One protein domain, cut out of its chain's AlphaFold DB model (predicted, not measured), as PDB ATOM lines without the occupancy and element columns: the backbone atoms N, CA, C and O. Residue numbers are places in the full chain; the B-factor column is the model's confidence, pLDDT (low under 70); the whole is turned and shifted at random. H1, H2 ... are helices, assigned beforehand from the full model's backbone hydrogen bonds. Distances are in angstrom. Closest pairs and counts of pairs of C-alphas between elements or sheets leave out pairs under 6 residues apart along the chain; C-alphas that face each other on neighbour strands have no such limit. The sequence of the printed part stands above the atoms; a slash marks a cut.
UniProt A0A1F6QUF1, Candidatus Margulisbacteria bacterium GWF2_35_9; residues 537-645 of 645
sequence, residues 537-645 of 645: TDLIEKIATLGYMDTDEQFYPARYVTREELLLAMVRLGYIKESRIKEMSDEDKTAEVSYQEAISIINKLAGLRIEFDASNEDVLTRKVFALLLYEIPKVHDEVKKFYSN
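What this domain is: This is residues 537 to 645 of the 645 residues of a protein of Candidatus Margulisbacteria bacterium GWF2_35_9 (UniProt A0A1F6QUF1). Short helices form two groups joined by long loops: H1, H5 and H6 meet nearly at right angles at one end, while H2 and H4 run side by side, with the small H3 beyond H2. H2 and H5 have the centres nearest the middle, and H3 and H6 lie far out. The 109 printed residues hold six named helices, H1 to H6 in order, and no named strand; the class is all helix. The whole is compact, with a radius of gyration of the C-alphas of 13.8 A, and spans 42 by 30 by 29 A.

How they stand to each other: H6, residues 633 to 644, touches H1, residues 537 to 545, about perpendicular at 75 degrees; their closest C-alphas, Lys 542 and Val 639, are 6.6 A apart. With residues 635 to 639 alone, H6 only just touches H5, residues 622 to 630, and only at the corner, with 3 pairs of C-alphas within 8 A; the closest, Tyr 630 and His 636, are 5.2 A apart. H5 touches H1, about perpendicular at 75 degrees, closest at C-alphas Ile 540 and Ala 626, 6.1 A. H2, residues 563 to 573, is near H5. H2 touches H4, residues 595 to 605, the same way at a shallow tilt of 34.6 degrees, only just short of steep; C-alphas Arg 563 and Tyr 595 are closest, 6.7 A. H3, residues 578 to 583, is close to H2 but not clearly touching. In each helix every O i to N i+4 pair is within hydrogen-bond range.

Where its parts are: H1 begins at C-alpha 537 (71.175, 159.484, 164.725) and measures 12.1 A. H2 and H4 each measure 15.4 A, H3 9.0 A and H5 12.4 A. H6, 16.3 A, ends at C-alpha 644 (66.512, 142.334, 160.128).

The domain as a whole: The C-alphas farthest apart, Glu 587 and Ser 644, are 43.3 A apart. The printed part has no cut. The links H1 to H2, H3 to H4 and H4 to H5 are long. Mean pLDDT of the printed part is 74.4; among residues under 70 are 580 to 596 and 608 to 619.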
ATOM      1  N   THR A 537      70.532 159.952 163.481       88.19
ATOM      2  CA  THR A 537      71.175 159.484 164.725       88.19
ATOM      3  C   THR A 537      71.253 157.963 164.779       88.19
ATOM      4  O   THR A 537      72.331 157.414 164.985       88.19
ATOM      5  N   ASP A 538      70.144 157.279 164.498       87.88
ATOM      6  CA  ASP A 538      70.086 155.811 164.456       87.88
ATOM      7  C   ASP A 538      71.060 155.225 163.417       87.88
ATOM      8  O   ASP A 538      71.742 154.233 163.670       87.88
ATOM      9  N   LEU A 539      71.189 155.886 162.264       87.50
ATOM     10  CA  LEU A 539      72.137 155.498 161.225       87.50
ATOM     11  C   LEU A 539      73.593 155.654 161.691       87.50
ATOM     12  O   LEU A 539      74.398 154.741 161.512       87.50
ATOM     13  N   ILE A 540      73.934 156.788 162.306       89.88
ATOM     14  CA  ILE A 540      75.285 157.051 162.815       89.88
ATOM     15  C   ILE A 540      75.669 156.038 163.896       89.88
ATOM     16  O   ILE A 540      76.753 155.456 163.832       89.88
ATOM     17  N   GLU A 541      74.779 155.797 164.863       89.88
ATOM     18  CA  GLU A 541      74.984 154.810 165.927       89.88
ATOM     19  C   GLU A 541      75.250 153.414 165.334       89.88
ATOM     20  O   GLU A 541      76.142 152.705 165.800       89.88
ATOM     21  N   LYS A 542      74.572 153.039 164.243       88.38
ATOM     22  CA  LYS A 542      74.777 151.758 163.538       88.38
ATOM     23  C   LYS A 542      76.092 151.677 162.789       88.38
ATOM     24  O   LYS A 542      76.814 150.698 162.950       88.38
ATOM     25  N   ILE A 543      76.435 152.700 162.012       86.94
ATOM     26  CA  ILE A 543      77.713 152.764 161.289       86.94
ATOM     27  C   ILE A 543      78.883 152.687 162.275       86.94
ATOM     28  O   ILE A 543      79.838 151.940 162.048       86.94
ATOM     29  N   ALA A 544      78.785 153.399 163.400       88.69
ATOM     30  CA  ALA A 544      79.775 153.333 164.467       88.69
ATOM     31  C   ALA A 544      79.773 151.979 165.196       88.69
ATOM     32  O   ALA A 544      80.832 151.498 165.584       88.69
ATOM     33  N   THR A 545      78.619 151.322 165.344       86.94
ATOM     34  CA  THR A 545      78.517 149.981 165.949       86.94
ATOM     35  C   THR A 545      79.122 148.892 165.058       86.94
ATOM     36  O   THR A 545      79.794 147.994 165.555       86.94
ATOM     37  N   LEU A 546      78.974 149.004 163.735       86.19
ATOM     38  CA  LEU A 546      79.718 148.203 162.747       86.19
ATOM     39  C   LEU A 546      81.215 148.591 162.704       86.19
ATOM     40  O   LEU A 546      82.048 147.928 162.083       86.19
ATOM     41  N   GLY A 547      81.556 149.684 163.389       86.62
ATOM     42  CA  GLY A 547      82.890 150.225 163.587       86.62
ATOM     43  C   GLY A 547      83.497 150.869 162.347       86.62
ATOM     44  O   GLY A 547      84.687 151.158 162.333       86.62
ATOM     45  N   TYR A 548      82.706 151.173 161.320       85.62
ATOM     46  CA  TYR A 548      83.178 151.969 160.182       85.62
ATOM     47  C   TYR A 548      83.655 153.372 160.579       85.62
ATOM     48  O   TYR A 548      84.333 154.025 159.793       85.62
ATOM     49  N   MET A 549      83.334 153.822 161.793       85.25
ATOM     50  CA  MET A 549      83.851 155.050 162.381       85.25
ATOM     51  C   MET A 549      84.415 154.774 163.770       85.25
ATOM     52  O   MET A 549      83.745 154.158 164.602       85.25
ATOM     53  N   ASP A 550      85.627 155.269 164.018       75.81
ATOM     54  CA  ASP A 550      86.160 155.335 165.372       75.81
ATOM     55  C   ASP A 550      85.537 156.519 166.097       75.81
ATOM     56  O   ASP A 550      85.430 157.627 165.567       75.81
ATOM     57  N   THR A 551      85.056 156.274 167.299       67.75
ATOM     58  CA  THR A 551      84.322 157.281 168.051       67.75
ATOM     59  C   THR A 551      84.641 157.113 169.520       67.75
ATOM     60  O   THR A 551      84.756 155.994 170.008       67.75
ATOM     61  N   ASP A 552      84.747 158.213 170.249       75.81
ATOM     62  CA  ASP A 552      84.774 158.178 171.708       75.81
ATOM     63  C   ASP A 552      83.328 158.021 172.225       75.81
ATOM     64  O   ASP A 552      82.440 157.546 171.512       75.81
ATOM     65  N   GLU A 553      83.046 158.429 173.462       77.31
ATOM     66  CA  GLU A 553      81.671 158.538 173.982       77.31
ATOM     67  C   GLU A 553      80.842 159.647 173.289       77.31
ATOM     68  O   GLU A 553      79.621 159.727 173.460       77.31
ATOM     69  N   GLN A 554      81.496 160.507 172.499       84.25
ATOM     70  CA  GLN A 554      80.899 161.613 171.743       84.25
ATOM     71  C   GLN A 554      81.218 161.485 170.242       84.25
ATOM     72  O   GLN A 554      82.344 161.163 169.847       84.25
ATOM     73  N   PHE A 555      80.219 161.740 169.396       86.75
ATOM     74  CA  PHE A 555      80.323 161.634 167.940       86.75
ATOM     75  C   PHE A 555      80.918 162.889 167.294       86.75
ATOM     76  O   PHE A 555      81.653 162.793 166.319       86.75
ATOM     77  N   TYR A 556      80.626 164.065 167.827       86.69
ATOM     78  CA  TYR A 556      80.925 165.394 167.300       86.69
ATOM     79  C   TYR A 556      80.495 165.571 165.836       86.69
ATOM     80  O   TYR A 556      81.345 165.629 164.947       86.69
ATOM     81  N   PRO A 557      79.189 165.713 165.539       85.31
ATOM     82  CA  PRO A 557      78.692 165.704 164.160       85.31
ATOM     83  C   PRO A 557      79.283 166.808 163.274       85.31
ATOM     84  O   PRO A 557      79.427 166.607 162.069       85.31
ATOM     85  N   ALA A 558      79.647 167.950 163.867       82.06
ATOM     86  CA  ALA A 558      80.257 169.086 163.178       82.06
ATOM     87  C   ALA A 558      81.794 169.016 163.082       82.06
ATOM     88  O   ALA A 558      82.393 169.846 162.401       82.06
ATOM     89  N   ARG A 559      82.445 168.056 163.754       83.50
ATOM     90  CA  ARG A 559      83.899 167.871 163.679       83.50
ATOM     91  C   ARG A 559      84.267 167.310 162.307       83.50
ATOM     92  O   ARG A 559      83.563 166.454 161.778       83.50
ATOM     93  N   TYR A 560      85.379 167.774 161.752       83.12
ATOM     94  CA  TYR A 560      85.938 167.216 160.524       83.12
ATOM     95  C   TYR A 560      86.476 165.803 160.737       83.12
ATOM     96  O   TYR A 560      87.030 165.491 161.794       83.12
ATOM     97  N   VAL A 561      86.290 164.951 159.733       81.94
ATOM     98  CA  VAL A 561      86.846 163.599 159.719       81.94
ATOM     99  C   VAL A 561      88.358 163.696 159.619       81.94
ATOM    100  O   VAL A 561      88.896 164.346 158.725       81.94
ATOM    101  N   THR A 562      89.046 163.054 160.550       81.00
ATOM    102  CA  THR A 562      90.505 162.943 160.520       81.00
ATOM    103  C   THR A 562      90.954 161.971 159.430       81.00
ATOM    104  O   THR A 562      90.198 161.100 158.990       81.00
ATOM    105  N   ARG A 563      92.210 162.088 158.989       74.94
ATOM    106  CA  ARG A 563      92.779 161.164 157.995       74.94
ATOM    107  C   ARG A 563      92.754 159.721 158.511       74.94
ATOM    108  O   ARG A 563      92.468 158.804 157.745       74.94
ATOM    109  N   GLU A 564      92.987 159.525 159.803       74.25
ATOM    110  CA  GLU A 564      92.970 158.229 160.479       74.25
ATOM    111  C   GLU A 564      91.590 157.569 160.423       74.25
ATOM    112  O   GLU A 564      91.481 156.399 160.059       74.25
ATOM    113  N   GLU A 565      90.526 158.317 160.722       81.50
ATOM    114  CA  GLU A 565      89.148 157.815 160.646       81.50
ATOM    115  C   GLU A 565      88.764 157.416 159.223       81.50
ATOM    116  O   GLU A 565      88.140 156.374 159.007       81.50
ATOM    117  N   LEU A 566      89.169 158.229 158.249       82.56
ATOM    118  CA  LEU A 566      88.935 157.965 156.838       82.56
ATOM    119  C   LEU A 566      89.638 156.677 156.387       82.56
ATOM    120  O   LEU A 566      89.017 155.809 155.769       82.56
ATOM    121  N   LEU A 567      90.921 156.529 156.723       75.56
ATOM    122  CA  LEU A 567      91.710 155.340 156.399       75.56
ATOM    123  C   LEU A 567      91.153 154.092 157.088       75.56
ATOM    124  O   LEU A 567      91.018 153.051 156.444       75.56
ATOM    125  N   LEU A 568      90.767 154.192 158.363       78.06
ATOM    126  CA  LEU A 568      90.154 153.089 159.100       78.06
ATOM    127  C   LEU A 568      88.868 152.611 158.418       78.06
ATOM    128  O   LEU A 568      88.672 151.402 158.250       78.06
ATOM    129  N   ALA A 569      88.018 153.540 157.975       83.62
ATOM    130  CA  ALA A 569      86.813 153.204 157.230       83.62
ATOM    131  C   ALA A 569      87.151 152.468 155.921       83.62
ATOM    132  O   ALA A 569      86.561 151.427 155.628       83.62
ATOM    133  N   MET A 570      88.145 152.946 155.162       80.94
ATOM    134  CA  MET A 570      88.580 152.313 153.904       80.94
ATOM    135  C   MET A 570      89.121 150.897 154.107       80.94
ATOM    136  O   MET A 570      88.890 150.007 153.280       80.94
ATOM    137  N   VAL A 571      89.815 150.666 155.217       80.19
ATOM    138  CA  VAL A 571      90.365 149.354 155.570       80.19
ATOM    139  C   VAL A 571      89.247 148.382 155.909       80.19
ATOM    140  O   VAL A 571      89.219 147.273 155.382       80.19
ATOM    141  N   ARG A 572      88.274 148.808 156.721       81.56
ATOM    142  CA  ARG A 572      87.113 147.978 157.093       81.56
ATOM    143  C   ARG A 572      86.226 147.648 155.901       81.56
ATOM    144  O   ARG A 572      85.706 146.537 155.773       81.56
ATOM    145  N   LEU A 573      86.108 148.586 154.970       82.19
ATOM    146  CA  LEU A 573      85.443 148.336 153.703       82.19
ATOM    147  C   LEU A 573      86.188 147.313 152.831       82.19
ATOM    148  O   LEU A 573      85.549 146.660 152.004       82.19
ATOM    149  N   GLY A 574      87.479 147.082 153.082       82.44
ATOM    150  CA  GLY A 574      88.324 146.126 152.365       82.44
ATOM    151  C   GLY A 574      89.048 146.728 151.160       82.44
ATOM    152  O   GLY A 574      89.599 145.981 150.353       82.44
ATOM    153  N   TYR A 575      89.051 148.057 151.021       79.19
ATOM    154  CA  TYR A 575      89.724 148.748 149.914       79.19
ATOM    155  C   TYR A 575      91.218 148.949 150.168       79.19
ATOM    156  O   TYR A 575      92.001 149.021 149.223       79.19
ATOM    157  N   ILE A 576      91.628 148.983 151.437       77.19
ATOM    158  CA  ILE A 576      93.030 149.069 151.852       77.19
ATOM    159  C   ILE A 576      93.346 147.860 152.739       77.19
ATOM    160  O   ILE A 576      92.593 147.531 153.650       77.19
ATOM    161  N   LYS A 577      94.466 147.177 152.477       78.25
ATOM    162  CA  LYS A 577      94.926 146.067 153.328       78.25
ATOM    163  C   LYS A 577      95.424 146.609 154.667       78.25
ATOM    164  O   LYS A 577      96.241 147.520 154.682       78.25
ATOM    165  N   GLU A 578      95.021 145.990 155.774       73.88
ATOM    166  CA  GLU A 578      95.453 146.391 157.124       73.88
ATOM    167  C   GLU A 578      96.984 146.368 157.290       73.88
ATOM    168  O   GLU A 578      97.550 147.231 157.958       73.88
ATOM    169  N   SER A 579      97.671 145.425 156.628       72.38
ATOM    170  CA  SER A 579      99.139 145.347 156.636       72.38
ATOM    171  C   SER A 579      99.793 146.630 156.120       72.38
ATOM    172  O   SER A 579     100.807 147.049 156.665       72.38
ATOM    173  N   ARG A 580      99.161 147.312 155.153       66.56
ATOM    174  CA  ARG A 580      99.663 148.584 154.631       66.56
ATOM    175  C   ARG A 580      99.620 149.700 155.670       66.56
ATOM    176  O   ARG A 580     100.516 150.520 155.658       66.56
ATOM    177  N   ILE A 581      98.657 149.720 156.597       64.69
ATOM    178  CA  ILE A 581      98.622 150.746 157.660       64.69
ATOM    179  C   ILE A 581      99.792 150.568 158.632       64.69
ATOM    180  O   ILE A 581     100.365 151.545 159.100       64.69
ATOM    181  N   LYS A 582     100.129 149.312 158.958       63.50
ATOM    182  CA  LYS A 582     101.201 148.976 159.911       63.50
ATOM    183  C   LYS A 582     102.594 149.239 159.338       63.50
ATOM    184  O   LYS A 582     103.519 149.485 160.100       63.50
ATOM    185  N   GLU A 583     102.722 149.177 158.014       59.09
ATOM    186  CA  GLU A 583     103.949 149.483 157.274       59.09
ATOM    187  C   GLU A 583     104.149 150.992 157.047       59.09
ATOM    188  O   GLU A 583     105.259 151.411 156.731       59.09
ATOM    189  N   MET A 584     103.114 151.816 157.239       59.88
ATOM    190  CA  MET A 584     103.235 153.271 157.141       59.88
ATOM    191  C   MET A 584     103.922 153.830 158.392       59.88
ATOM    192  O   MET A 584     103.387 153.738 159.502       59.88
ATOM    193  N   SER A 585     105.096 154.444 158.213       50.59
ATOM    194  CA  SER A 585     105.720 155.271 159.250       50.59
ATOM    195  C   SER A 585     104.822 156.475 159.583       50.59
ATOM    196  O   SER A 585     103.970 156.860 158.780       50.59
ATOM    197  N   ASP A 586     104.981 157.094 160.758       57.66
ATOM    198  CA  ASP A 586     104.188 158.283 161.122       57.66
ATOM    199  C   ASP A 586     104.388 159.457 160.138       57.66
ATOM    200  O   ASP A 586     103.482 160.272 159.964       57.66
ATOM    201  N   GLU A 587     105.523 159.500 159.430       53.03
ATOM    202  CA  GLU A 587     105.793 160.452 158.345       53.03
ATOM    203  C   GLU A 587     105.126 160.018 157.019       53.03
ATOM    204  O   GLU A 587     104.476 160.838 156.368       53.03
ATOM    205  N   ASP A 588     105.147 158.727 156.660       52.03
ATOM    206  CA  ASP A 588     104.540 158.192 155.422       52.03
ATOM    207  C   ASP A 588     103.003 158.126 155.457       52.03
ATOM    208  O   ASP A 588     102.351 158.196 154.409       52.03
ATOM    209  N   LYS A 589     102.389 158.080 156.650       50.62
ATOM    210  CA  LYS A 589     100.928 158.241 156.834       50.62
ATOM    211  C   LYS A 589     100.396 159.531 156.207       50.62
ATOM    212  O   LYS A 589      99.212 159.613 155.879       50.62
ATOM    213  N   THR A 590     101.253 160.534 156.015       47.56
ATOM    214  CA  THR A 590     100.869 161.807 155.404       47.56
ATOM    215  C   THR A 590     101.036 161.869 153.885       47.56
ATOM    216  O   THR A 590     100.454 162.778 153.287       47.56
ATOM    217  N   ALA A 591     101.761 160.931 153.260       49.41
ATOM    218  CA  ALA A 591     102.332 161.146 151.930       49.41
ATOM    219  C   ALA A 591     101.688 160.358 150.771       49.41
ATOM    220  O   ALA A 591     101.607 160.925 149.684       49.41
ATOM    221  N   GLU A 592     101.214 159.112 150.941       45.00
ATOM    222  CA  GLU A 592     100.996 158.258 149.745       45.00
ATOM    223  C   GLU A 592      99.571 157.752 149.462       45.00
ATOM    224  O   GLU A 592      99.242 157.558 148.297       45.00
ATOM    225  N   VAL A 593      98.664 157.658 150.444       52.50
ATOM    226  CA  VAL A 593      97.219 157.696 150.129       52.50
ATOM    227  C   VAL A 593      96.782 159.114 150.408       52.50
ATOM    228  O   VAL A 593      96.439 159.462 151.539       52.50
ATOM    229  N   SER A 594      96.875 159.970 149.391       61.19
ATOM    230  CA  SER A 594      96.395 161.337 149.553       61.19
ATOM    231  C   SER A 594      94.944 161.260 150.032       61.19
ATOM    232  O   SER A 594      94.156 160.455 149.537       61.19
ATOM    233  N   TYR A 595      94.575 162.083 151.008       64.88
ATOM    234  CA  TYR A 595      93.185 162.256 151.445       64.88
ATOM    235  C   TYR A 595      92.214 162.360 150.243       64.88
ATOM    236  O   TYR A 595      91.093 161.858 150.283       64.88
ATOM    237  N   GLN A 596      92.709 162.898 149.122       67.94
ATOM    238  CA  GLN A 596      92.044 162.965 147.823       67.94
ATOM    239  C   GLN A 596      91.773 161.608 147.164       67.94
ATOM    240  O   GLN A 596      90.703 161.423 146.592       67.94
ATOM    241  N   GLU A 597      92.691 160.646 147.231       71.06
ATOM    242  CA  GLU A 597      92.475 159.295 146.703       71.06
ATOM    243  C   GLU A 597      91.400 158.559 147.507       71.06
ATOM    244  O   GLU A 597      90.491 157.970 146.924       71.06
ATOM    245  N   ALA A 598      91.431 158.671 148.838       69.56
ATOM    246  CA  ALA A 598      90.401 158.093 149.697       69.56
ATOM    247  C   ALA A 598      89.018 158.726 149.438       69.56
ATOM    248  O   ALA A 598      88.031 158.005 149.279       69.56
ATOM    249  N   ILE A 599      88.946 160.057 149.298       69.94
ATOM    250  CA  ILE A 599      87.716 160.758 148.893       69.94
ATOM    251  C   ILE A 599      87.266 160.333 147.494       69.94
ATOM    252  O   ILE A 599      86.081 160.086 147.281       69.94
ATOM    253  N   SER A 600      88.189 160.213 146.538       76.00
ATOM    254  CA  SER A 600      87.885 159.785 145.170       76.00
ATOM    255  C   SER A 600      87.285 158.379 145.145       76.00
ATOM    256  O   SER A 600      86.281 158.147 144.465       76.00
ATOM    257  N   ILE A 601      87.839 157.457 145.939       76.31
ATOM    258  CA  ILE A 601      87.308 156.104 146.118       76.31
ATOM    259  C   ILE A 601      85.898 156.165 146.708       76.31
ATOM    260  O   ILE A 601      84.991 155.572 146.129       76.31
ATOM    261  N   ILE A 602      85.674 156.917 147.791       72.31
ATOM    262  CA  ILE A 602      84.337 157.051 148.399       72.31
ATOM    263  C   ILE A 602      83.331 157.619 147.404       72.31
ATOM    264  O   ILE A 602      82.269 157.031 147.218       72.31
ATOM    265  N   ASN A 603      83.664 158.718 146.731       71.12
ATOM    266  CA  ASN A 603      82.790 159.353 145.748       71.12
ATOM    267  C   ASN A 603      82.427 158.382 144.618       71.12
ATOM    268  O   ASN A 603      81.260 158.260 144.243       71.12
ATOM    269  N   LYS A 604      83.414 157.628 144.119       79.56
ATOM    270  CA  LYS A 604      83.198 156.599 143.096       79.56
ATOM    271  C   LYS A 604      82.278 155.480 143.591       79.56
ATOM    272  O   LYS A 604      81.449 155.005 142.819       79.56
ATOM    273  N   LEU A 605      82.420 155.057 144.846       72.81
ATOM    274  CA  LEU A 605      81.641 153.968 145.440       72.81
ATOM    275  C   LEU A 605      80.211 154.370 145.788       72.81
ATOM    276  O   LEU A 605      79.297 153.584 145.560       72.81
ATOM    277  N   ALA A 606      80.021 155.585 146.294       71.56
ATOM    278  CA  ALA A 606      78.705 156.143 146.580       71.56
ATOM    279  C   ALA A 606      77.961 156.576 145.301       71.56
ATOM    280  O   ALA A 606      76.808 156.985 145.359       71.56
ATOM    281  N   GLY A 607      78.616 156.534 144.131       73.62
ATOM    282  CA  GLY A 607      78.050 157.037 142.877       73.62
ATOM    283  C   GLY A 607      77.831 158.556 142.879       73.62
ATOM    284  O   GLY A 607      77.067 159.076 142.064       73.62
ATOM    285  N   LEU A 608      78.492 159.273 143.787       67.88
ATOM    286  CA  LEU A 608      78.311 160.699 144.015       67.88
ATOM    287  C   LEU A 608      79.369 161.498 143.247       67.88
ATOM    288  O   LEU A 608      80.570 161.266 143.365       67.88
ATOM    289  N   ARG A 609      78.924 162.497 142.478       57.59
ATOM    290  CA  ARG A 609      79.796 163.521 141.878       57.59
ATOM    291  C   ARG A 609      79.923 164.716 142.820       57.59
ATOM    292  O   ARG A 609      79.505 165.817 142.476       57.59
ATOM    293  N   ILE A 610      80.425 164.495 144.032       58.47
ATOM    294  CA  ILE A 610      80.703 165.610 144.940       58.47
ATOM    295  C   ILE A 610      82.119 166.099 144.643       58.47
ATOM    296  O   ILE A 610      83.101 165.443 144.992       58.47
ATOM    297  N   GLU A 611      82.219 167.238 143.960       54.69
ATOM    298  CA  GLU A 611      83.475 167.977 143.828       54.69
ATOM    299  C   GLU A 611      83.805 168.597 145.190       54.69
ATOM    300  O   GLU A 611      83.276 169.642 145.567       54.69
ATOM    301  N   PHE A 612      84.640 167.914 145.972       57.81
ATOM    302  CA  PHE A 612      85.274 168.527 147.133       57.81
ATOM    303  C   PHE A 612      86.423 169.407 146.637       57.81
ATOM    304  O   PHE A 612      87.258 168.950 145.856       57.81
ATOM    305  N   ASP A 613      86.466 170.664 147.080       51.31
ATOM    306  CA  ASP A 613      87.610 171.538 146.829       51.31
ATOM    307  C   ASP A 613      88.836 170.955 147.540       51.31
ATOM    308  O   ASP A 613      88.980 171.031 148.762       51.31
ATOM    309  N   ALA A 614      89.705 170.330 146.747       44.03
ATOM    310  CA  ALA A 614      90.871 169.590 147.206       44.03
ATOM    311  C   ALA A 614      91.907 170.455 147.946       44.03
ATOM    312  O   ALA A 614      92.817 169.906 148.568       44.03
ATOM    313  N   SER A 615      91.783 171.785 147.886       53.62
ATOM    314  CA  SER A 615      92.676 172.715 148.582       53.62
ATOM    315  C   SER A 615      92.335 172.913 150.062       53.62
ATOM    316  O   SER A 615      93.140 173.484 150.799       53.62
ATOM    317  N   ASN A 616      91.172 172.434 150.513       55.50
ATOM    318  CA  ASN A 616      90.684 172.663 151.864       55.50
ATOM    319  C   ASN A 616      90.458 171.324 152.585       55.50
ATOM    320  O   ASN A 616      89.510 170.595 152.306       55.50
ATOM    321  N   GLU A 617      91.346 170.981 153.520       54.16
ATOM    322  CA  GLU A 617      91.241 169.746 154.319       54.16
ATOM    323  C   GLU A 617      89.998 169.746 155.241       54.16
ATOM    324  O   GLU A 617      89.550 168.691 155.687       54.16
ATOM    325  N   ASP A 618      89.366 170.911 155.436       57.28
ATOM    326  CA  ASP A 618      88.273 171.173 156.378       57.28
ATOM    327  C   ASP A 618      86.862 171.135 155.740       57.28
ATOM    328  O   ASP A 618      86.008 171.971 156.053       57.28
ATOM    329  N   VAL A 619      86.570 170.218 154.808       65.12
ATOM    330  CA  VAL A 619      85.237 170.195 154.147       65.12
ATOM    331  C   VAL A 619      84.346 169.035 154.603       65.12
ATOM    332  O   VAL A 619      83.121 169.180 154.641       65.12
ATOM    333  N   LEU A 620      84.913 167.897 155.019       79.69
ATOM    334  CA  LEU A 620      84.121 166.706 155.332       79.69
ATOM    335  C   LEU A 620      83.869 166.556 156.838       79.69
ATOM    336  O   LEU A 620      84.710 166.070 157.587       79.69
ATOM    337  N   THR A 621      82.684 166.965 157.291       85.06
ATOM    338  CA  THR A 621      82.251 166.726 158.679       85.06
ATOM    339  C   THR A 621      81.903 165.253 158.912       85.06
ATOM    340  O   THR A 621      81.447 164.564 157.995       85.06
ATOM    341  N   ARG A 622      82.055 164.765 160.150       86.38
ATOM    342  CA  ARG A 622      81.711 163.393 160.564       86.38
ATOM    343  C   ARG A 622      80.272 163.023 160.210       86.38
ATOM    344  O   ARG A 622      80.023 161.910 159.757       86.38
ATOM    345  N   LYS A 623      79.330 163.964 160.347       84.12
ATOM    346  CA  LYS A 623      77.932 163.767 159.933       84.12
ATOM    347  C   LYS A 623      77.809 163.474 158.437       84.12
ATOM    348  O   LYS A 623      77.148 162.511 158.061       84.12
ATOM    349  N   VAL A 624      78.428 164.295 157.587       84.94
ATOM    350  CA  VAL A 624      78.382 164.097 156.129       84.94
ATOM    351  C   VAL A 624      79.071 162.789 155.757       84.94
ATOM    352  O   VAL A 624      78.549 162.032 154.949       84.94
ATOM    353  N   PHE A 625      80.194 162.476 156.394       87.50
ATOM    354  CA  PHE A 625      80.909 161.230 156.156       87.50
ATOM    355  C   PHE A 625      80.106 159.983 156.518       87.50
ATOM    356  O   PHE A 625      80.087 159.043 155.733       87.50
ATOM    357  N   ALA A 626      79.390 159.980 157.644       86.69
ATOM    358  CA  ALA A 626      78.506 158.872 157.997       86.69
ATOM    359  C   ALA A 626      77.416 158.651 156.932       86.69
ATOM    360  O   ALA A 626      77.147 157.515 156.549       86.69
ATOM    361  N   LEU A 627      76.835 159.731 156.397       85.12
ATOM    362  CA  LEU A 627      75.870 159.635 155.297       85.12
ATOM    363  C   LEU A 627      76.519 159.072 154.022       85.12
ATOM    364  O   LEU A 627      75.949 158.187 153.397       85.12
ATOM    365  N   LEU A 628      77.731 159.516 153.672       84.75
ATOM    366  CA  LEU A 628      78.473 158.972 152.526       84.75
ATOM    367  C   LEU A 628      78.808 157.487 152.695       84.75
ATOM    368  O   LEU A 628      78.714 156.731 151.734       84.75
ATOM    369  N   LEU A 629      79.189 157.066 153.904       85.94
ATOM    370  CA  LEU A 629      79.460 155.662 154.205       85.94
ATOM    371  C   LEU A 629      78.212 154.808 153.998       85.94
ATOM    372  O   LEU A 629      78.329 153.721 153.444       85.94
ATOM    373  N   TYR A 630      77.033 155.292 154.395       86.69
ATOM    374  CA  TYR A 630      75.780 154.563 154.207       86.69
ATOM    375  C   TYR A 630      75.438 154.314 152.735       86.69
ATOM    376  O   TYR A 630      74.936 153.244 152.409       86.69
ATOM    377  N   GLU A 631      75.756 155.252 151.842       86.31
ATOM    378  CA  GLU A 631      75.517 155.094 150.399       86.31
ATOM    379  C   GLU A 631      76.411 154.018 149.753       86.31
ATOM    380  O   GLU A 631      76.165 153.593 148.623       86.31
ATOM    381  N   ILE A 632      77.442 153.530 150.451       84.81
ATOM    382  CA  ILE A 632      78.263 152.418 149.970       84.81
ATOM    383  C   ILE A 632      77.446 151.120 150.094       84.81
ATOM    384  O   ILE A 632      77.120 150.727 151.216       84.81
ATOM    385  N   PRO A 633      77.184 150.373 148.997       87.44
ATOM    386  CA  PRO A 633      76.276 149.219 149.014       87.44
ATOM    387  C   PRO A 633      76.590 148.173 150.088       87.44
ATOM    388  O   PRO A 633      75.688 147.644 150.726       87.44
ATOM    389  N   LYS A 634      77.880 147.919 150.343       86.25
ATOM    390  CA  LYS A 634      78.320 147.003 151.402       86.25
ATOM    391  C   LYS A 634      77.874 147.469 152.795       86.25
ATOM    392  O   LYS A 634      77.359 146.662 153.561       86.25
ATOM    393  N   VAL A 635      78.057 148.753 153.111       84.62
ATOM    394  CA  VAL A 635      77.649 149.331 154.402       84.62
ATOM    395  C   VAL A 635      76.133 149.358 154.496       84.62
ATOM    396  O   VAL A 635      75.590 148.949 155.515       84.62
ATOM    397  N   HIS A 636      75.448 149.766 153.425       85.50
ATOM    398  CA  HIS A 636      73.987 149.741 153.342       85.50
ATOM    399  C   HIS A 636      73.415 148.358 153.648       85.50
ATOM    400  O   HIS A 636      72.497 148.225 154.456       85.50
ATOM    401  N   ASP A 637      73.974 147.315 153.035       86.50
ATOM    402  CA  ASP A 637      73.526 145.937 153.225       86.50
ATOM    403  C   ASP A 637      73.821 145.427 154.638       86.50
ATOM    404  O   ASP A 637      72.996 144.719 155.219       86.50
ATOM    405  N   GLU A 638      74.967 145.785 155.218       85.75
ATOM    406  CA  GLU A 638      75.293 145.447 156.607       85.75
ATOM    407  C   GLU A 638      74.383 146.172 157.600       85.75
ATOM    408  O   GLU A 638      73.846 145.534 158.505       85.75
ATOM    409  N   VAL A 639      74.119 147.464 157.390       83.44
ATOM    410  CA  VAL A 639      73.161 148.240 158.185       83.44
ATOM    411  C   VAL A 639      71.753 147.658 158.035       83.44
ATOM    412  O   VAL A 639      71.062 147.482 159.031       83.44
ATOM    413  N   LYS A 640      71.319 147.264 156.833       84.06
ATOM    414  CA  LYS A 640      70.024 146.588 156.624       84.06
ATOM    415  C   LYS A 640      69.935 145.238 157.326       84.06
ATOM    416  O   LYS A 640      68.918 144.962 157.956       84.06
ATOM    417  N   LYS A 641      70.982 144.411 157.252       82.38
ATOM    418  CA  LYS A 641      71.049 143.136 157.989       82.38
ATOM    419  C   LYS A 641      70.995 143.356 159.497       82.38
ATOM    420  O   LYS A 641      70.411 142.550 160.210       82.38
ATOM    421  N   PHE A 642      71.559 144.467 159.960       75.44
ATOM    422  CA  PHE A 642      71.472 144.905 161.348       75.44
ATOM    423  C   PHE A 642      70.040 145.284 161.772       75.44
ATOM    424  O   PHE A 642      69.743 145.240 162.955       75.44
ATOM    425  N   TYR A 643      69.143 145.648 160.842       63.31
ATOM    426  CA  TYR A 643      67.715 145.864 161.135       63.31
ATOM    427  C   TYR A 643      66.873 144.580 161.088       63.31
ATOM    428  O   TYR A 643      65.780 144.562 161.651       63.31
ATOM    429  N   SER A 644      67.305 143.553 160.348       67.06
ATOM    430  CA  SER A 644      66.512 142.334 160.128       67.06
ATOM    431  C   SER A 644      66.744 141.239 161.168       67.06
ATOM    432  O   SER A 644      65.898 140.357 161.299       67.06
ATOM    433  N   ASN A 645      67.899 141.277 161.833       49.88
ATOM    434  CA  ASN A 645      68.286 140.390 162.929       49.88
ATOM    435  C   ASN A 645      68.083 141.114 164.255       49.88
ATOM    436  O   ASN A 645      67.726 140.423 165.231       49.88
TER     437      ASN A 645